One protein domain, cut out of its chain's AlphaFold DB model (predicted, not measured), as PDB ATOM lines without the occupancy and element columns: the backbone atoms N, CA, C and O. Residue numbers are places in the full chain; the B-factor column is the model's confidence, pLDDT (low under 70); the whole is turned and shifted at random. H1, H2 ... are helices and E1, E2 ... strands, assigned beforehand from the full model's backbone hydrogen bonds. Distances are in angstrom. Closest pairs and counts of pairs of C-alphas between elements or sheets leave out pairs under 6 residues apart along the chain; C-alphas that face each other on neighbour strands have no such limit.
ATOM      1  N   TYR A 161     230.271 166.179 200.741       98.56
ATOM      2  CA  TYR A 161     228.950 166.106 200.148       98.56
ATOM      3  C   TYR A 161     228.344 167.500 200.110       98.56
ATOM      4  O   TYR A 161     228.410 168.226 201.103       98.56
ATOM      5  N   TYR A 162     227.736 167.840 198.981       98.69
ATOM      6  CA  TYR A 162     226.894 169.014 198.817       98.69
ATOM      7  C   TYR A 162     225.598 168.572 198.154       98.69
ATOM      8  O   TYR A 162     225.619 167.900 197.126       98.69
ATOM      9  N   SER A 163     224.472 168.965 198.726       98.62
ATOM     10  CA  SER A 163     223.153 168.719 198.171       98.62
ATOM     11  C   SER A 163     222.333 169.990 198.186       98.62
ATOM     12  O   SER A 163     222.425 170.787 199.117       98.62
ATOM     13  N   ALA A 164     221.511 170.148 197.159       98.81
ATOM     14  CA  ALA A 164     220.440 171.125 197.127       98.81
ATOM     15  C   ALA A 164     219.154 170.412 196.726       98.81
ATOM     16  O   ALA A 164     219.157 169.624 195.778       98.81
ATOM     17  N   ALA A 165     218.063 170.699 197.424       98.69
ATOM     18  CA  ALA A 165     216.738 170.287 196.994       98.69
ATOM     19  C   ALA A 165     215.743 171.440 197.075       98.69
ATOM     20  O   ALA A 165     215.792 172.263 197.993       98.69
ATOM     21  N   GLU A 166     214.829 171.483 196.115       98.12
ATOM     22  CA  GLU A 166     213.781 172.491 196.050       98.12
ATOM     23  C   GLU A 166     212.498 171.883 195.487       98.12
ATOM     24  O   GLU A 166     212.523 171.201 194.462       98.12
ATOM     25  N   ASP A 167     211.381 172.147 196.165       96.62
ATOM     26  CA  ASP A 167     210.045 171.917 195.624       96.62
ATOM     27  C   ASP A 167     209.770 172.993 194.568       96.62
ATOM     28  O   ASP A 167     209.647 174.180 194.888       96.62
ATOM     29  N   PHE A 168     209.722 172.596 193.297       92.62
ATOM     30  CA  PHE A 168     209.479 173.540 192.209       92.62
ATOM     31  C   PHE A 168     207.996 173.881 192.031       92.62
ATOM     32  O   PHE A 168     207.648 174.672 191.151       92.62
ATOM     33  N   GLY A 169     207.130 173.320 192.872       85.94
ATOM     34  CA  GLY A 169     205.695 173.283 192.676       85.94
ATOM     35  C   GLY A 169     205.293 172.080 191.831       85.94
ATOM     36  O   GLY A 169     206.117 171.249 191.450       85.94
ATOM     37  N   TYR A 170     203.992 171.973 191.545       88.19
ATOM     38  CA  TYR A 170     203.411 170.998 190.608       88.19
ATOM     39  C   TYR A 170     203.694 169.511 190.880       88.19
ATOM     40  O   TYR A 170     203.486 168.659 190.009       88.19
ATOM     41  N   GLY A 171     204.107 169.199 192.107       94.12
ATOM     42  CA  GLY A 171     204.329 167.846 192.597       94.12
ATOM     43  C   GLY A 171     205.674 167.249 192.205       94.12
ATOM     44  O   GLY A 171     205.782 166.023 192.145       94.12
ATOM     45  N   ILE A 172     206.677 168.087 191.909       95.25
ATOM     46  CA  ILE A 172     208.052 167.663 191.630       95.25
ATOM     47  C   ILE A 172     209.037 168.448 192.501       95.25
ATOM     48  O   ILE A 172     209.165 169.668 192.388       95.25
ATOM     49  N   THR A 173     209.827 167.707 193.269       98.12
ATOM     50  CA  THR A 173     210.987 168.216 194.002       98.12
ATOM     51  C   THR A 173     212.258 167.864 193.239       98.12
ATOM     52  O   THR A 173     212.527 166.691 192.982       98.12
ATOM     53  N   GLY A 174     213.063 168.861 192.880       98.19
ATOM     54  CA  GLY A 174     214.403 168.617 192.351       98.19
ATOM     55  C   GLY A 174     215.375 168.252 193.458       98.19
ATOM     56  O   GLY A 174     215.331 168.846 194.536       98.19
ATOM     57  N   TRP A 175     216.296 167.338 193.174       98.69
ATOM     58  CA  TRP A 175     217.345 166.944 194.105       98.69
ATOM     59  C   TRP A 175     218.684 166.813 193.392       98.69
ATOM     60  O   TRP A 175     218.864 165.945 192.542       98.69
ATOM     61  N   LEU A 176     219.637 167.672 193.746       98.88
ATOM     62  CA  LEU A 176     221.015 167.601 193.278       98.88
ATOM     63  C   LEU A 176     221.922 167.150 194.416       98.88
ATOM     64  O   LEU A 176     221.905 167.757 195.480       98.88
ATOM     65  N   GLN A 177     222.760 166.151 194.158       98.81
ATOM     66  CA  GLN A 177     223.774 165.635 195.070       98.81
ATOM     67  C   GLN A 177     225.137 165.624 194.374       98.81
ATOM     68  O   GLN A 177     225.287 165.083 193.279       98.81
ATOM     69  N   VAL A 178     226.149 166.201 195.013       98.88
ATOM     70  CA  VAL A 178     227.510 166.320 194.486       98.88
ATOM     71  C   VAL A 178     228.492 165.825 195.535       98.88
ATOM     72  O   VAL A 178     228.512 166.319 196.663       98.88
ATOM     73  N   VAL A 179     229.337 164.866 195.156       98.81
ATOM     74  CA  VAL A 179     230.442 164.396 195.999       98.81
ATOM     75  C   VAL A 179     231.750 164.921 195.436       98.81
ATOM     76  O   VAL A 179     232.042 164.753 194.249       98.81
ATOM     77  N   MET A 180     232.557 165.531 196.294       98.50
ATOM     78  CA  MET A 180     233.874 166.057 195.959       98.50
ATOM     79  C   MET A 180     234.967 165.390 196.787       98.50
ATOM     80  O   MET A 180     234.731 164.994 197.921       98.50
ATOM     81  N   GLU A 181     236.181 165.322 196.251       97.62
ATOM     82  CA  GLU A 181     237.402 165.043 197.009       97.62
ATOM     83  C   GLU A 181     238.440 166.118 196.678       97.62
ATOM     84  O   GLU A 181     238.880 166.261 195.533       97.62
ATOM     85  N   GLY A 182     238.778 166.936 197.678       94.31
ATOM     86  CA  GLY A 182     239.487 168.192 197.441       94.31
ATOM     87  C   GLY A 182     238.701 169.096 196.485       94.31
ATOM     88  O   GLY A 182     237.545 169.424 196.736       94.31
ATOM     89  N   GLU A 183     239.318 169.493 195.372       94.75
ATOM     90  CA  GLU A 183     238.659 170.305 194.338       94.75
ATOM     91  C   GLU A 183     238.004 169.479 193.227       94.75
ATOM     92  O   GLU A 183     237.419 170.049 192.307       94.75
ATOM     93  N   ARG A 184     238.109 168.148 193.293       98.19
ATOM     94  CA  ARG A 184     237.632 167.260 192.241       98.19
ATOM     95  C   ARG A 184     236.201 166.816 192.516       98.19
ATOM     96  O   ARG A 184     235.936 166.221 193.553       98.19
ATOM     97  N   ILE A 185     235.305 167.012 191.555       98.75
ATOM     98  CA  ILE A 185     233.976 166.398 191.519       98.75
ATOM     99  C   ILE A 185     234.134 164.908 191.194       98.75
ATOM    100  O   ILE A 185     234.665 164.545 190.137       98.75
ATOM    101  N   LEU A 186     233.692 164.053 192.115       98.75
ATOM    102  CA  LEU A 186     233.668 162.597 191.968       98.75
ATOM    103  C   LEU A 186     232.340 162.101 191.393       98.75
ATOM    104  O   LEU A 186     232.339 161.150 190.614       98.75
ATOM    105  N   SER A 187     231.232 162.744 191.764       98.69
ATOM    106  CA  SER A 187     229.902 162.444 191.238       98.69
ATOM    107  C   SER A 187     228.989 163.667 191.277       98.69
ATOM    108  O   SER A 187     229.158 164.567 192.103       98.69
ATOM    109  N   CYS A 188     228.018 163.678 190.372       98.69
ATOM    110  CA  CYS A 188     226.933 164.642 190.274       98.69
ATOM    111  C   CYS A 188     225.655 163.875 189.927       98.69
ATOM    112  O   CYS A 188     225.438 163.510 188.776       98.69
ATOM    113  N   PHE A 189     224.822 163.619 190.927       98.62
ATOM    114  CA  PHE A 189     223.556 162.917 190.776       98.62
ATOM    115  C   PHE A 189     222.409 163.919 190.865       98.62
ATOM    116  O   PHE A 189     222.272 164.612 191.871       98.62
ATOM    117  N   TYR A 190     221.601 163.999 189.812       98.75
ATOM    118  CA  TYR A 190     220.400 164.822 189.787       98.75
ATOM    119  C   TYR A 190     219.169 163.949 189.577       98.75
ATOM    120  O   TYR A 190     219.186 163.034 188.752       98.75
ATOM    121  N   ASP A 191     218.106 164.263 190.305       98.38
ATOM    122  CA  ASP A 191     216.826 163.582 190.222       98.38
ATOM    123  C   ASP A 191     215.661 164.562 190.387       98.38
ATOM    124  O   ASP A 191     215.809 165.676 190.895       98.38
ATOM    125  N   GLU A 192     214.486 164.119 189.962       97.62
ATOM    126  CA  GLU A 192     213.207 164.773 190.203       97.62
ATOM    127  C   GLU A 192     212.298 163.757 190.901       97.62
ATOM    128  O   GLU A 192     212.034 162.670 190.383       97.62
ATOM    129  N   VAL A 193     211.839 164.102 192.099       98.00
ATOM    130  CA  VAL A 193     211.058 163.225 192.969       98.00
ATOM    131  C   VAL A 193     209.612 163.697 192.982       98.00
ATOM    132  O   VAL A 193     209.333 164.864 193.252       98.00
ATOM    133  N   PHE A 194     208.684 162.790 192.692       97.12
ATOM    134  CA  PHE A 194     207.256 163.079 192.731       97.12
ATOM    135  C   PHE A 194     206.758 163.244 194.162       97.12
ATOM    136  O   PHE A 194     207.227 162.549 195.065       97.12
ATOM    137  N   ALA A 195     205.770 164.117 194.350       96.62
ATOM    138  CA  ALA A 195     205.128 164.341 195.640       96.62
ATOM    139  C   ALA A 195     204.565 163.052 196.263       96.62
ATOM    140  O   ALA A 195     204.263 162.069 195.578       96.62
ATOM    141  N   ASP A 196     204.424 163.063 197.589       95.38
ATOM    142  CA  ASP A 196     203.988 161.895 198.356       95.38
ATOM    143  C   ASP A 196     202.493 161.573 198.187       95.38
ATOM    144  O   ASP A 196     202.102 160.442 198.489       95.38
ATOM    145  N   SER A 197     201.691 162.526 197.690       93.81
ATOM    146  CA  SER A 197     200.278 162.359 197.335       93.81
ATOM    147  C   SER A 197     200.036 162.626 195.850       93.81
ATOM    148  O   SER A 197     200.679 163.470 195.224       93.81
ATOM    149  N   GLN A 198     199.063 161.914 195.281       93.50
ATOM    150  CA  GLN A 198     198.590 162.133 193.919       93.50
ATOM    151  C   GLN A 198     197.948 163.509 193.746       93.50
ATOM    152  O   GLN A 198     197.980 164.050 192.641       93.50
ATOM    153  N   ASP A 199     197.347 164.079 194.791       92.88
ATOM    154  CA  ASP A 199     196.643 165.363 194.705       92.88
ATOM    155  C   ASP A 199     197.589 166.553 194.558       92.88
ATOM    156  O   ASP A 199     197.237 167.518 193.879       92.88
ATOM    157  N   ASP A 200     198.815 166.425 195.062       93.94
ATOM    158  CA  ASP A 200     199.868 167.437 194.935       93.94
ATOM    159  C   ASP A 200     200.552 167.418 193.557       93.94
ATOM    160  O   ASP A 200     201.314 168.321 193.216       93.94
ATOM    161  N   ILE A 201     200.280 166.398 192.736       93.50
ATOM    162  CA  ILE A 201     200.806 166.283 191.375       93.50
ATOM    163  C   ILE A 201     199.796 166.887 190.401       93.50
ATOM    164  O   ILE A 201     198.711 166.340 190.174       93.50
ATOM    165  N   ASN A 202     200.181 168.009 189.789       90.12
ATOM    166  CA  ASN A 202     199.294 168.777 188.913       90.12
ATOM    167  C   ASN A 202     198.933 167.994 187.648       90.12
ATOM    168  O   ASN A 202     197.765 167.930 187.263       90.12
ATOM    169  N   TYR A 203     199.927 167.369 187.017       86.88
ATOM    170  CA  TYR A 203     199.741 166.734 185.721       86.88
ATOM    171  C   TYR A 203     199.088 165.342 185.848       86.88
ATOM    172  O   TYR A 203     199.692 164.440 186.440       86.88
ATOM    173  N   PRO A 204     197.907 165.097 185.241       86.31
ATOM    174  CA  PRO A 204     197.134 163.873 185.482       86.31
ATOM    175  C   PRO A 204     197.875 162.555 185.213       86.31
ATOM    176  O   PRO A 204     197.806 161.641 186.030       86.31
ATOM    177  N   GLU A 205     198.618 162.444 184.105       86.00
ATOM    178  CA  GLU A 205     199.355 161.209 183.766       86.00
ATOM    179  C   GLU A 205     200.545 160.950 184.703       86.00
ATOM    180  O   GLU A 205     201.021 159.819 184.777       86.00
ATOM    181  N   LEU A 206     201.023 161.973 185.424       89.69
ATOM    182  CA  LEU A 206     202.143 161.853 186.356       89.69
ATOM    183  C   LEU A 206     201.699 161.433 187.760       89.69
ATOM    184  O   LEU A 206     202.519 160.919 188.514       89.69
ATOM    185  N   LYS A 207     200.406 161.564 188.102       91.69
ATOM    186  CA  LYS A 207     199.868 161.179 189.421       91.69
ATOM    187  C   LYS A 207     200.188 159.728 189.795       91.69
ATOM    188  O   LYS A 207     200.429 159.423 190.959       91.69
ATOM    189  N   ARG A 208     200.268 158.825 188.810       90.31
ATOM    190  CA  ARG A 208     200.654 157.413 189.013       90.31
ATOM    191  C   ARG A 208     202.055 157.228 189.606       90.31
ATOM    192  O   ARG A 208     202.339 156.165 190.151       90.31
ATOM    193  N   TYR A 209     202.917 158.235 189.484       93.81
ATOM    194  CA  TYR A 209     204.288 158.202 189.970       93.81
ATOM    195  C   TYR A 209     204.457 158.798 191.368       93.81
ATOM    196  O   TYR A 209     205.593 158.955 191.805       93.81
ATOM    197  N   TYR A 210     203.365 159.106 192.082       94.62
ATOM    198  CA  TYR A 210     203.440 159.583 193.464       94.62
ATOM    199  C   TYR A 210     204.412 158.736 194.291       94.62
ATOM    200  O   TYR A 210     204.453 157.505 194.156       94.62
ATOM    201  N   ARG A 211     205.204 159.415 195.125       94.75
ATOM    202  CA  ARG A 211     206.193 158.801 196.015       94.75
ATOM    203  C   ARG A 211     207.264 157.980 195.278       94.75
ATOM    204  O   ARG A 211     207.734 156.954 195.767       94.75
ATOM    205  N   GLN A 212     207.656 158.424 194.088       96.00
ATOM    206  CA  GLN A 212     208.722 157.802 193.303       96.00
ATOM    207  C   GLN A 212     209.724 158.842 192.818       96.00
ATOM    208  O   GLN A 212     209.424 160.022 192.665       96.00
ATOM    209  N   SER A 213     210.927 158.366 192.544       96.81
ATOM    210  CA  SER A 213     211.962 159.091 191.816       96.81
ATOM    211  C   SER A 213     211.783 158.882 190.311       96.81
ATOM    212  O   SER A 213     211.523 157.755 189.879       96.81
ATOM    213  N   LYS A 214     211.979 159.925 189.494       96.31
ATOM    214  CA  LYS A 214     212.059 159.763 188.033       96.31
ATOM    215  C   LYS A 214     213.253 158.900 187.624       96.31
ATOM    216  O   LYS A 214     213.145 158.131 186.669       96.31
ATOM    217  N   TYR A 215     214.379 159.007 188.330       97.38
ATOM    218  CA  TYR A 215     215.568 158.194 188.080       97.38
ATOM    219  C   TYR A 215     215.348 156.706 188.404       97.38
ATOM    220  O   TYR A 215     215.700 155.842 187.603       97.38
ATOM    221  N   TYR A 216     214.764 156.386 189.561       96.44
ATOM    222  CA  TYR A 216     214.657 155.008 190.061       96.44
ATOM    223  C   TYR A 216     213.330 154.307 189.746       96.44
ATOM    224  O   TYR A 216     213.211 153.105 189.997       96.44
ATOM    225  N   SER A 217     212.321 155.013 189.229       94.19
ATOM    226  CA  SER A 217     211.052 154.391 188.846       94.19
ATOM    227  C   SER A 217     211.228 153.519 187.587       94.19
ATOM    228  O   SER A 217     211.605 154.035 186.530       94.19
ATOM    229  N   PRO A 218     210.928 152.203 187.645       90.81
ATOM    230  CA  PRO A 218     211.198 151.270 186.541       90.81
ATOM    231  C   PRO A 218     210.421 151.567 185.257       90.81
ATOM    232  O   PRO A 218     210.832 151.165 184.172       90.81
ATOM    233  N   CYS A 219     209.273 152.234 185.388       88.31
ATOM    234  CA  CYS A 219     208.374 152.557 184.286       88.31
ATOM    235  C   CYS A 219     208.134 154.062 184.149       88.31
ATOM    236  O   CYS A 219     207.099 154.465 183.607       88.31
ATOM    237  N   PHE A 220     209.044 154.902 184.662       90.75
ATOM    238  CA  PHE A 220     208.921 156.331 184.428       90.75
ATOM    239  C   PHE A 220     209.009 156.635 182.935       90.75
ATOM    240  O   PHE A 220     209.992 156.334 182.257       90.75
ATOM    241  N   GLU A 221     207.953 157.268 182.453       86.56
ATOM    242  CA  GLU A 221     207.819 157.767 181.103       86.56
ATOM    243  C   GLU A 221     207.381 159.217 181.207       86.56
ATOM    244  O   GLU A 221     206.454 159.550 181.953       86.56
ATOM    245  N   GLU A 222     208.054 160.075 180.445       84.31
ATOM    246  CA  GLU A 222     207.578 161.439 180.274       84.31
ATOM    247  C   GLU A 222     206.186 161.405 179.630       84.31
ATOM    248  O   GLU A 222     205.954 160.603 178.718       84.31
ATOM    249  N   PRO A 223     205.243 162.230 180.109       79.94
ATOM    250  CA  PRO A 223     203.863 162.106 179.704       79.94
ATOM    251  C   PRO A 223     203.674 162.613 178.274       79.94
ATOM    252  O   PRO A 223     204.515 163.332 177.718       79.94
ATOM    253  N   GLU A 224     202.542 162.277 177.663       73.56
ATOM    254  CA  GLU A 224     202.282 162.697 176.292       73.56
ATOM    255  C   GLU A 224     202.066 164.213 176.229       73.56
ATOM    256  O   GLU A 224     201.067 164.743 176.704       73.56
ATOM    257  N   ILE A 225     202.972 164.941 175.580       70.62
ATOM    258  CA  ILE A 225     202.791 166.374 175.333       70.62
ATOM    259  C   ILE A 225     202.061 166.534 173.978       70.62
ATOM    260  O   ILE A 225     202.655 166.245 172.942       70.62
ATOM    261  N   PRO A 226     200.795 166.985 173.903       63.25
ATOM    262  CA  PRO A 226     200.018 167.125 172.685       63.25
ATOM    263  C   PRO A 226     200.598 168.263 171.868       63.25
ATOM    264  O   PRO A 226     201.093 169.257 172.398       63.25
ATOM    265  N   GLY A 227     200.566 168.086 170.554       59.69
ATOM    266  CA  GLY A 227     201.340 168.926 169.646       59.69
ATOM    267  C   GLY A 227     202.818 168.531 169.575       59.69
ATOM    268  O   GLY A 227     203.529 169.047 168.721       59.69
ATOM    269  N   TRP A 228     203.276 167.575 170.388       67.38
ATOM    270  CA  TRP A 228     204.606 166.991 170.297       67.38
ATOM    271  C   TRP A 228     204.497 165.564 169.761       67.38
ATOM    272  O   TRP A 228     203.658 164.781 170.200       67.38
ATOM    273  N   LYS A 229     205.313 165.199 168.767       57.25
ATOM    274  CA  LYS A 229     205.284 163.836 168.214       57.25
ATOM    275  C   LYS A 229     205.941 162.848 169.191       57.25
ATOM    276  O   LYS A 229     207.139 162.597 169.108       57.25
ATOM    277  N   SER A 230     205.115 162.376 170.129       50.09
ATOM    278  CA  SER A 230     204.994 161.075 170.819       50.09
ATOM    279  C   SER A 230     206.219 160.294 171.318       50.09
ATOM    280  O   SER A 230     206.045 159.181 171.792       50.09
ATOM    281  N   HIS A 231     207.432 160.836 171.270       57.50
ATOM    282  CA  HIS A 231     208.640 160.258 171.884       57.50
ATOM    283  C   HIS A 231     209.635 161.377 172.246       57.50
ATOM    284  O   HIS A 231     210.843 161.219 172.110       57.50
ATOM    285  N   GLY A 232     209.153 162.566 172.605       55.38
ATOM    286  CA  GLY A 232     209.882 163.809 172.338       55.38
ATOM    287  C   GLY A 232     211.283 163.953 172.950       55.38
ATOM    288  O   GLY A 232     212.094 164.685 172.383       55.38
ATOM    289  N   PHE A 233     211.625 163.199 174.003       68.81
ATOM    290  CA  PHE A 233     212.996 163.147 174.515       68.81
ATOM    291  C   PHE A 233     213.843 161.963 173.983       68.81
ATOM    292  O   PHE A 233     215.067 162.075 173.930       68.81
ATOM    293  N   PHE A 234     213.239 160.862 173.511       72.69
ATOM    294  CA  PHE A 234     213.897 159.635 173.000       72.69
ATOM    295  C   PHE A 234     215.045 159.085 173.879       72.69
ATOM    296  O   PHE A 234     215.912 158.349 173.406       72.69
ATOM    297  N   ILE A 235     215.067 159.447 175.159       84.31
ATOM    298  CA  ILE A 235     216.040 159.006 176.152       84.31
ATOM    299  C   ILE A 235     215.323 158.919 177.495       84.31
ATOM    300  O   ILE A 235     214.551 159.812 177.838       84.31
ATOM    301  N   GLY A 236     215.542 157.827 178.227       88.75
ATOM    302  CA  GLY A 236     215.014 157.693 179.582       88.75
ATOM    303  C   GLY A 236     215.678 158.700 180.517       88.75
ATOM    304  O   GLY A 236     216.873 158.971 180.375       88.75
ATOM    305  N   PHE A 237     214.916 159.229 181.477       93.31
ATOM    306  CA  PHE A 237     215.405 160.215 182.444       93.31
ATOM    307  C   PHE A 237     216.677 159.737 183.151       93.31
ATOM    308  O   PHE A 237     217.682 160.441 183.112       93.31
ATOM    309  N   HIS A 238     216.687 158.506 183.685       94.94
ATOM    310  CA  HIS A 238     217.864 157.935 184.352       94.94
ATOM    311  C   HIS A 238     219.118 157.992 183.466       94.94
ATOM    312  O   HIS A 238     220.159 158.487 183.888       94.94
ATOM    313  N   LYS A 239     219.000 157.600 182.188       94.62
ATOM    314  CA  LYS A 239     220.138 157.600 181.269       94.62
ATOM    315  C   LYS A 239     220.600 159.015 180.937       94.62
ATOM    316  O   LYS A 239     221.789 159.234 180.717       94.62
ATOM    317  N   LEU A 240     219.679 159.972 180.872       94.56
ATOM    318  CA  LEU A 240     220.028 161.374 180.676       94.56
ATOM    319  C   LEU A 240     220.814 161.923 181.877       94.56
ATOM    320  O   LEU A 240     221.803 162.629 181.669       94.56
ATOM    321  N   MET A 241     220.433 161.541 183.099       97.38
ATOM    322  CA  MET A 241     221.139 161.925 184.325       97.38
ATOM    323  C   MET A 241     222.493 161.221 184.480       97.38
ATOM    324  O   MET A 241     223.448 161.848 184.934       97.38
ATOM    325  N   ASP A 242     222.643 159.983 183.999       97.94
ATOM    326  CA  ASP A 242     223.957 159.329 183.903       97.94
ATOM    327  C   ASP A 242     224.918 160.120 183.008       97.94
ATOM    328  O   ASP A 242     226.074 160.346 183.361       97.94
ATOM    329  N   ILE A 243     224.440 160.571 181.841       97.56
ATOM    330  CA  ILE A 243     225.260 161.354 180.905       97.56
ATOM    331  C   ILE A 243     225.601 162.722 181.513       97.56
ATOM    332  O   ILE A 243     226.718 163.208 181.330       97.56
ATOM    333  N   LEU A 244     224.672 163.338 182.253       98.25
ATOM    334  CA  LEU A 244     224.948 164.555 183.016       98.25
ATOM    335  C   LEU A 244     226.080 164.325 184.028       98.25
ATOM    336  O   LEU A 244     227.045 165.088 184.034       98.25
ATOM    337  N   ASN A 245     225.999 163.259 184.828       98.69
ATOM    338  CA  ASN A 245     227.051 162.883 185.771       98.69
ATOM    339  C   ASN A 245     228.405 162.713 185.061       98.69
ATOM    340  O   ASN A 245     229.390 163.340 185.448       98.69
ATOM    341  N   GLU A 246     228.453 161.922 183.983       98.44
ATOM    342  CA  GLU A 246     229.665 161.708 183.181       98.44
ATOM    343  C   GLU A 246     230.249 163.034 182.665       98.44
ATOM    344  O   GLU A 246     231.458 163.268 182.746       98.44
ATOM    345  N   ARG A 247     229.393 163.929 182.161       98.31
ATOM    346  CA  ARG A 247     229.779 165.234 181.614       98.31
ATOM    347  C   ARG A 247     230.348 166.162 182.681       98.31
ATOM    348  O   ARG A 247     231.388 166.782 182.446       98.31
ATOM    349  N   VAL A 248     229.698 166.254 183.835       98.56
ATOM    350  CA  VAL A 248     230.142 167.083 184.962       98.56
ATOM    351  C   VAL A 248     231.443 166.540 185.542       98.56
ATOM    352  O   VAL A 248     232.381 167.300 185.753       98.56
ATOM    353  N   VAL A 249     231.563 165.225 185.727       98.56
ATOM    354  CA  VAL A 249     232.807 164.607 186.213       98.56
ATOM    355  C   VAL A 249     233.943 164.771 185.195       98.56
ATOM    356  O   VAL A 249     235.089 164.977 185.581       98.56
ATOM    357  N   ALA A 250     233.673 164.737 183.891       98.31
ATOM    358  CA  ALA A 250     234.712 164.964 182.886       98.31
ATOM    359  C   ALA A 250     235.151 166.436 182.799       98.31
ATOM    360  O   ALA A 250     236.336 166.718 182.627       98.31
ATOM    361  N   SER A 251     234.204 167.372 182.893       98.38
ATOM    362  CA  SER A 251     234.457 168.816 182.761       98.38
ATOM    363  C   SER A 251     234.886 169.491 184.061       98.38
ATOM    364  O   SER A 251     235.524 170.538 184.006       98.38
ATOM    365  N   GLN A 252     234.555 168.885 185.205       98.50
ATOM    366  CA  GLN A 252     234.686 169.460 186.543       98.50
ATOM    367  C   GLN A 252     233.895 170.771 186.715       98.50
ATOM    368  O   GLN A 252     234.275 171.633 187.504       98.50
ATOM    369  N   ASP A 253     232.782 170.916 185.988       98.38
ATOM    370  CA  ASP A 253     231.910 172.090 186.028       98.38
ATOM    371  C   ASP A 253     230.436 171.668 186.088       98.38
ATOM    372  O   ASP A 253     229.913 171.040 185.165       98.38
ATOM    373  N   LEU A 254     229.756 172.043 187.177       98.44
ATOM    374  CA  LEU A 254     228.324 171.795 187.389       98.44
ATOM    375  C   LEU A 254     227.441 172.503 186.349       98.44
ATOM    376  O   LEU A 254     226.283 172.150 186.175       98.44
ATOM    377  N   MET A 255     227.965 173.504 185.641       98.12
ATOM    378  CA  MET A 255     227.199 174.256 184.644       98.12
ATOM    379  C   MET A 255     227.370 173.704 183.222       98.12
ATOM    380  O   MET A 255     226.705 174.174 182.299       98.12
ATOM    381  N   ALA A 256     228.238 172.706 183.017       96.62
ATOM    382  CA  ALA A 256     228.645 172.227 181.696       96.62
ATOM    383  C   ALA A 256     227.626 171.280 181.035       96.62
ATOM    384  O   ALA A 256     227.946 170.147 180.675       96.62
ATOM    385  N   ILE A 257     226.400 171.754 180.810       96.06
ATOM    386  CA  ILE A 257     225.338 170.970 180.158       96.06
ATOM    387  C   ILE A 257     225.347 171.074 178.625       96.06
ATOM    388  O   ILE A 257     224.613 170.357 177.948       96.06
ATOM    389  N   ASP A 258     226.189 171.933 178.048       93.25
ATOM    390  CA  ASP A 258     226.252 172.130 176.600       93.25
ATOM    391  C   ASP A 258     226.516 170.815 175.856       93.25
ATOM    392  O   ASP A 258     227.444 170.061 176.184       93.25
ATOM    393  N   GLY A 259     225.706 170.563 174.824       89.00
ATOM    394  CA  GLY A 259     225.756 169.352 174.004       89.00
ATOM    395  C   GLY A 259     224.966 168.160 174.554       89.00
ATOM    396  O   GLY A 259     224.857 167.148 173.855       89.00
ATOM    397  N   LEU A 260     224.385 168.253 175.757       92.25
ATOM    398  CA  LEU A 260     223.443 167.245 176.247       92.25
ATOM    399  C   LEU A 260     222.117 167.308 175.473       92.25
ATOM    400  O   LEU A 260     221.740 168.322 174.879       92.25
ATOM    401  N   LYS A 261     221.398 166.181 175.447       88.69
ATOM    402  CA  LYS A 261     220.130 166.074 174.719       88.69
ATOM    403  C   LYS A 261     219.109 167.065 175.281       88.69
ATOM    404  O   LYS A 261     218.886 167.110 176.485       88.69
ATOM    405  N   HIS A 262     218.458 167.809 174.386       86.75
ATOM    406  CA  HIS A 262     217.366 168.740 174.712       86.75
ATOM    407  C   HIS A 262     217.763 169.884 175.646       86.75
ATOM    408  O   HIS A 262     216.911 170.433 176.334       86.75
ATOM    409  N   VAL A 263     219.051 170.236 175.693       90.75
ATOM    410  CA  VAL A 263     219.523 171.471 176.339       90.75
ATOM    411  C   VAL A 263     219.199 172.675 175.468       90.75
ATOM    412  O   VAL A 263     218.668 173.671 175.952       90.75
ATOM    413  N   ASP A 264     219.452 172.576 174.169       86.56
ATOM    414  CA  ASP A 264     219.046 173.599 173.214       86.56
ATOM    415  C   ASP A 264     217.569 173.441 172.842       86.56
ATOM    416  O   ASP A 264     217.022 172.339 172.842       86.56
ATOM    417  N   GLY A 265     216.926 174.541 172.457       84.62
ATOM    418  CA  GLY A 265     215.558 174.520 171.947       84.62
ATOM    419  C   GLY A 265     214.691 175.627 172.519       84.62
ATOM    420  O   GLY A 265     215.150 176.523 173.225       84.62
ATOM    421  N   TYR A 266     213.409 175.588 172.170       81.19
ATOM    422  CA  TYR A 266     212.433 176.517 172.722       81.19
ATOM    423  C   TYR A 266     212.135 176.161 174.183       81.19
ATOM    424  O   TYR A 266     211.757 175.029 174.482       81.19
ATOM    425  N   HIS A 267     212.288 177.133 175.079       82.56
ATOM    426  CA  HIS A 267     211.942 176.994 176.488       82.56
ATOM    427  C   HIS A 267     210.427 177.167 176.666       82.56
ATOM    428  O   HIS A 267     209.906 178.283 176.648       82.56
ATOM    429  N   ALA A 268     209.711 176.053 176.832       74.38
ATOM    430  CA  ALA A 268     208.250 176.039 176.951       74.38
ATOM    431  C   ALA A 268     207.718 176.432 178.344       74.38
ATOM    432  O   ALA A 268     206.500 176.481 178.533       74.38
ATOM    433  N   GLY A 269     208.608 176.735 179.296       76.12
ATOM    434  CA  GLY A 269     208.240 177.003 180.685       76.12
ATOM    435  C   GLY A 269     207.987 175.719 181.486       76.12
ATOM    436  O   GLY A 269     208.373 174.636 181.037       76.12
ATOM    437  N   PRO A 270     207.339 175.823 182.659       74.31
ATOM    438  CA  PRO A 270     207.065 174.688 183.536       74.31
ATOM    439  C   PRO A 270     205.924 173.843 182.958       74.31
ATOM    440  O   PRO A 270     204.757 173.988 183.310       74.31
ATOM    441  N   ILE A 271     206.243 172.963 182.011       76.06
ATOM    442  CA  ILE A 271     205.247 172.134 181.309       76.06
ATOM    443  C   ILE A 271     204.464 171.195 182.243       76.06
ATOM    444  O   ILE A 271     203.375 170.753 181.875       76.06
ATOM    445  N   TRP A 272     205.001 170.932 183.438       79.19
ATOM    446  CA  TRP A 272     204.401 170.105 184.488       79.19
ATOM    447  C   TRP A 272     203.390 170.859 185.360       79.19
ATOM    448  O   TRP A 272     202.546 170.226 185.985       79.19
ATOM    449  N   ASP A 273     203.409 172.193 185.344       76.69
ATOM    450  CA  ASP A 273     202.536 173.060 186.148       76.69
ATOM    451  C   ASP A 273     201.128 173.230 185.557       76.69
ATOM    452  O   ASP A 273     200.551 174.312 185.525       76.69
ATOM    453  N   ARG A 274     200.583 172.161 184.976       74.31
ATOM    454  CA  ARG A 274     199.317 172.201 184.237       74.31
ATOM    455  C   ARG A 274     198.361 171.168 184.796       74.31
ATOM    456  O   ARG A 274     198.735 170.009 184.957       74.31
ATOM    457  N   HIS A 275     197.132 171.594 185.067       70.19
ATOM    458  CA  HIS A 275     196.129 170.796 185.771       70.19
ATOM    459  C   HIS A 275     195.299 169.917 184.827       70.19
ATOM    460  O   HIS A 275     194.635 168.981 185.275       70.19
ATOM    461  N   SER A 276     195.325 170.188 183.518       66.88
ATOM    462  CA  SER A 276     194.581 169.416 182.521       66.88
ATOM    463  C   SER A 276     195.364 169.160 181.225       66.88
ATOM    464  O   SER A 276     196.340 169.843 180.898       66.88
ATOM    465  N   LEU A 277     194.913 168.166 180.442       63.69
ATOM    466  CA  LEU A 277     195.410 167.940 179.076       63.69
ATOM    467  C   LEU A 277     195.091 169.128 178.144       63.69
ATOM    468  O   LEU A 277     195.782 169.335 177.148       63.69
ATOM    469  N   GLU A 278     194.047 169.895 178.471       65.81
ATOM    470  CA  GLU A 278     193.520 171.013 177.683       65.81
ATOM    471  C   GLU A 278     194.257 172.332 177.957       65.81
ATOM    472  O   GLU A 278     194.269 173.211 177.097       65.81
ATOM    473  N   ASP A 279     194.981 172.442 179.080       66.12
ATOM    474  CA  ASP A 279     195.814 173.600 179.463       66.12
ATOM    475  C   ASP A 279     197.062 173.760 178.566       66.12
ATOM    476  O   ASP A 279     198.065 174.378 178.931       66.12
ATOM    477  N   ARG A 280     197.054 173.149 177.380       64.62
ATOM    478  CA  ARG A 280     198.178 173.061 176.458       64.62
ATOM    479  C   ARG A 280     197.932 173.977 175.258       64.62
ATOM    480  O   ARG A 280     197.458 173.512 174.226       64.62
ATOM    481  N   PRO A 281     198.306 175.272 175.331       48.34
ATOM    482  CA  PRO A 281     198.009 176.240 174.272       48.34
ATOM    483  C   PRO A 281     198.872 176.067 173.012       48.34
ATOM    484  O   PRO A 281     198.877 176.941 172.148       48.34
ATOM    485  N   PHE A 282     199.630 174.975 172.885       58.62
ATOM    486  CA  PHE A 282     200.620 174.836 171.830       58.62
ATOM    487  C   PHE A 282     200.325 173.644 170.918       58.62
ATOM    488  O   PHE A 282     200.743 172.521 171.175       58.62
ATOM    489  N   THR A 283     199.723 173.914 169.761       54.78
ATOM    490  CA  THR A 283     200.029 173.138 168.554       54.78
ATOM    491  C   THR A 283     201.444 173.525 168.122       54.78
ATOM    492  O   THR A 283     201.627 174.480 167.365       54.78
ATOM    493  N   MET A 284     202.476 172.879 168.672       54.53
ATOM    494  CA  MET A 284     203.848 173.193 168.274       54.53
ATOM    495  C   MET A 284     204.137 172.630 166.884       54.53
ATOM    496  O   MET A 284     204.292 171.430 166.701       54.53
ATOM    497  N   GLU A 285     204.304 173.514 165.899       53.84
ATOM    498  CA  GLU A 285     204.969 173.150 164.639       53.84
ATOM    499  C   GLU A 285     206.448 172.778 164.864       53.84
ATOM    500  O   GLU A 285     207.057 172.093 164.042       53.84
ATOM    501  N   LYS A 286     207.049 173.235 165.973       54.81
ATOM    502  CA  LYS A 286     208.475 173.061 166.274       54.81
ATOM    503  C   LYS A 286     208.727 171.800 167.095       54.81
ATOM    504  O   LYS A 286     208.171 171.619 168.167       54.81
ATOM    505  N   THR A 287     209.649 170.970 166.621       63.56
ATOM    506  CA  THR A 287     210.077 169.732 167.289       63.56
ATOM    507  C   THR A 287     211.249 169.925 168.257       63.56
ATOM    508  O   THR A 287     211.575 168.994 168.984       63.56
ATOM    509  N   ASN A 288     211.887 171.104 168.272       76.06
ATOM    510  CA  ASN A 288     213.088 171.381 169.067       76.06
ATOM    511  C   ASN A 288     212.734 172.104 170.381       76.06
ATOM    512  O   ASN A 288     212.717 173.339 170.428       76.06
ATOM    513  N   LEU A 289     212.392 171.331 171.411       78.69
ATOM    514  CA  LEU A 289     212.084 171.811 172.758       78.69
ATOM    515  C   LEU A 289     213.278 171.610 173.685       78.69
ATOM    516  O   LEU A 289     213.909 170.555 173.660       78.69
ATOM    517  N   ARG A 290     213.525 172.603 174.541       86.12
ATOM    518  CA  ARG A 290     214.395 172.417 175.698       86.12
ATOM    519  C   ARG A 290     213.623 171.649 176.766       86.12
ATOM    520  O   ARG A 290     212.470 171.974 177.042       86.12
ATOM    521  N   TYR A 291     214.252 170.641 177.356       87.56
ATOM    522  CA  TYR A 291     213.682 169.871 178.455       87.56
ATOM    523  C   TYR A 291     213.713 170.705 179.745       87.56
ATOM    524  O   TYR A 291     214.810 171.069 180.174       87.56
ATOM    525  N   PRO A 292     212.564 170.998 180.389       86.81
ATOM    526  CA  PRO A 292     212.541 171.813 181.611       86.81
ATOM    527  C   PRO A 292     213.375 171.276 182.782       86.81
ATOM    528  O   PRO A 292     213.763 172.055 183.649       86.81
ATOM    529  N   VAL A 293     213.723 169.982 182.781       90.69
ATOM    530  CA  VAL A 293     214.654 169.390 183.756       90.69
ATOM    531  C   VAL A 293     215.978 170.157 183.838       90.69
ATOM    532  O   VAL A 293     216.582 170.253 184.901       90.69
ATOM    533  N   TRP A 294     216.437 170.746 182.730       94.06
ATOM    534  CA  TRP A 294     217.706 171.462 182.704       94.06
ATOM    535  C   TRP A 294     217.658 172.778 183.462       94.06
ATOM    536  O   TRP A 294     218.657 173.166 184.054       94.06
ATOM    537  N   ASP A 295     216.519 173.461 183.464       93.12
ATOM    538  CA  ASP A 295     216.367 174.724 184.188       93.12
ATOM    539  C   ASP A 295     216.265 174.464 185.694       93.12
ATOM    540  O   ASP A 295     216.909 175.147 186.492       93.12
ATOM    541  N   ASN A 296     215.568 173.386 186.059       94.88
ATOM    542  CA  ASN A 296     215.531 172.856 187.415       94.88
ATOM    543  C   ASN A 296     216.931 172.443 187.907       94.88
ATOM    544  O   ASN A 296     217.360 172.859 188.985       94.88
ATOM    545  N   TYR A 297     217.679 171.680 187.101       97.81
ATOM    546  CA  TYR A 297     219.056 171.292 187.404       97.81
ATOM    547  C   TYR A 297     219.971 172.506 187.570       97.81
ATOM    548  O   TYR A 297     220.649 172.613 188.588       97.81
ATOM    549  N   LEU A 298     219.985 173.433 186.604       97.94
ATOM    550  CA  LEU A 298     220.879 174.594 186.627       97.94
ATOM    551  C   LEU A 298     220.636 175.486 187.845       97.94
ATOM    552  O   LEU A 298     221.590 176.037 188.390       97.94
ATOM    553  N   LYS A 299     219.383 175.598 188.298       97.31
ATOM    554  CA  LYS A 299     219.047 176.330 189.518       97.31
ATOM    555  C   LYS A 299     219.707 175.711 190.752       97.31
ATOM    556  O   LYS A 299     220.374 176.419 191.506       97.31
ATOM    557  N   LEU A 300     219.590 174.392 190.930       98.75
ATOM    558  CA  LEU A 300     220.245 173.695 192.044       98.75
ATOM    559  C   LEU A 300     221.770 173.676 191.886       98.75
ATOM    560  O   LEU A 300     222.492 173.840 192.868       98.75
ATOM    561  N   ALA A 301     222.273 173.532 190.659       98.81
ATOM    562  CA  ALA A 301     223.698 173.568 190.349       98.81
ATOM    563  C   ALA A 301     224.323 174.917 190.721       98.81
ATOM    564  O   ALA A 301     225.412 174.947 191.291       98.81
ATOM    565  N   GLU A 302     223.623 176.029 190.477       98.62
ATOM    566  CA  GLU A 302     224.066 177.359 190.897       98.62
ATOM    567  C   GLU A 302     224.117 177.486 192.429       98.62
ATOM    568  O   GLU A 302     225.084 178.037 192.962       98.62
ATOM    569  N   MET A 303     223.121 176.952 193.144       98.44
ATOM    570  CA  MET A 303     223.115 176.930 194.613       98.44
ATOM    571  C   MET A 303     224.298 176.129 195.166       98.44
ATOM    572  O   MET A 303     225.050 176.634 195.997       98.44
ATOM    573  N   VAL A 304     224.500 174.907 194.666       98.69
ATOM    574  CA  VAL A 304     225.600 174.032 195.094       98.69
ATOM    575  C   VAL A 304     226.957 174.637 194.739       98.69
ATOM    576  O   VAL A 304     227.867 174.613 195.561       98.69
ATOM    577  N   LYS A 305     227.103 175.233 193.551       98.38
ATOM    578  CA  LYS A 305     228.346 175.895 193.137       98.38
ATOM    579  C   LYS A 305     228.723 177.037 194.081       98.38
ATOM    580  O   LYS A 305     229.870 177.093 194.517       98.38
ATOM    581  N   LYS A 306     227.767 177.909 194.421       98.19
ATOM    582  CA  LYS A 306     227.988 179.005 195.382       98.19
ATOM    583  C   LYS A 306     228.393 178.474 196.752       98.19
ATOM    584  O   LYS A 306     229.308 179.017 197.361       98.19
ATOM    585  N   GLU A 307     227.758 177.396 197.209       97.94
ATOM    586  CA  GLU A 307     228.098 176.773 198.490       97.94
ATOM    587  C   GLU A 307     229.507 176.165 198.479       97.94
ATOM    588  O   GLU A 307     230.266 176.354 199.424       97.94
ATOM    589  N   ILE A 308     229.907 175.492 197.394       97.62
ATOM    590  CA  ILE A 308     231.275 174.976 197.229       97.62
ATOM    591  C   ILE A 308     232.297 176.121 197.275       97.62
ATOM    592  O   ILE A 308     233.347 175.982 197.902       97.62
ATOM    593  N   GLU A 309     232.018 177.241 196.605       96.25
ATOM    594  CA  GLU A 309     232.889 178.420 196.594       96.25
ATOM    595  C   GLU A 309     233.010 179.047 197.994       96.25
ATOM    596  O   GLU A 309     234.131 179.276 198.450       96.25
ATOM    597  N   ALA A 310     231.897 179.225 198.710       95.50
ATOM    598  CA  ALA A 310     231.887 179.732 200.083       95.50
ATOM    599  C   ALA A 310     232.648 178.808 201.053       95.50
ATOM    600  O   ALA A 310     233.534 179.249 201.782       95.50
ATOM    601  N   ASP A 311     232.397 177.499 200.991       92.94
ATOM    602  CA  ASP A 311     233.057 176.489 201.829       92.94
ATOM    603  C   ASP A 311     234.575 176.415 201.554       92.94
ATOM    604  O   ASP A 311     235.376 176.044 202.413       92.94
ATOM    605  N   LYS A 312     235.022 176.753 200.336       88.88
ATOM    606  CA  LYS A 312     236.455 176.903 200.022       88.88
ATOM    607  C   LYS A 312     237.070 178.139 200.677       88.88
ATOM    608  O   LYS A 312     238.252 178.093 201.002       88.88
ATOM    609  N   GLU A 313     236.325 179.229 200.824       88.06
ATOM    610  CA  GLU A 313     236.807 180.448 201.480       88.06
ATOM    611  C   GLU A 313     236.885 180.283 202.998       88.06
ATOM    612  O   GLU A 313     237.885 180.678 203.587       88.06
ATOM    613  N   GLU A 314     235.904 179.618 203.614       86.00
ATOM    614  CA  GLU A 314     235.865 179.352 205.064       86.00
ATOM    615  C   GLU A 314     237.031 178.478 205.560       86.00
ATOM    616  O   GLU A 314     237.407 178.539 206.729       86.00
ATOM    617  N   ARG A 315     237.622 177.670 204.671       76.25
ATOM    618  CA  ARG A 315     238.720 176.738 204.991       76.25
ATOM    619  C   ARG A 315     240.123 177.261 204.663       76.25
ATOM    620  O   ARG A 315     241.088 176.529 204.890       76.25
ATOM    621  N   LYS A 316     240.247 178.457 204.083       69.06
ATOM    622  CA  LYS A 316     241.542 179.098 203.789       69.06
ATOM    623  C   LYS A 316     242.087 179.847 204.998       69.06
ATOM    624  O   LYS A 316     243.322 179.784 205.186       69.06
TER     625      LYS A 316
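This is residues 161 to 316 of the 316 residues of an uncharacterized protein of Hungatella hathewayi WAL-18680 (UniProt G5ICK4). Three long strands form a slab, with H3 slantwise over one face and H2 along E3 on that face; loops and short H1 form a head beyond one end. The 156 printed residues run E1 E2 E3 H1 H2 H3, a mixed class with under half in named elements. The sheet, E1 - E2 - E3, is an antiparallel meander, each strand beside the one before; H3 makes it two layers. It is compact, radius of gyration of the C-alphas 16.4 A, spanning 55 by 33 by 26 A.

Find E1, residues 161 to 167, from C-alpha 161 at (228.950, 166.106, 200.148); then E2, 172 to 181, 30.0 A, and E3, 184 to 194, 30.7 A. H1 is 204 to 209, H2 237 to 251; H3, 293 to 314, 31.7 A, ends at (235.865, 179.352, 205.064).

In hairpins E1-E2 and E2-E3, find N 164 and O 176, 2.9 A, and N 177 and O 189, 2.8 A. H3's height over the sheet is 8.1 A; its closest C-alphas to E1 are Leu 300 and Ala 164, 5.7 A. H2 touches E3, closest C-alphas Asn 245 and Cys 188, 4.8 A. H1 only grazes the sheet with residues 206 to 209. Every O i to N i+4 pair is within hydrogen-bond range in H2 and H3; H1 has 0 of 2, but 2 of 3 O i to N i+3.

The printed part has no cut. Links 210 to 236 and 252 to 292 are long. pLDDT is under 70 at 226 to 233, 276 to 287 and 316.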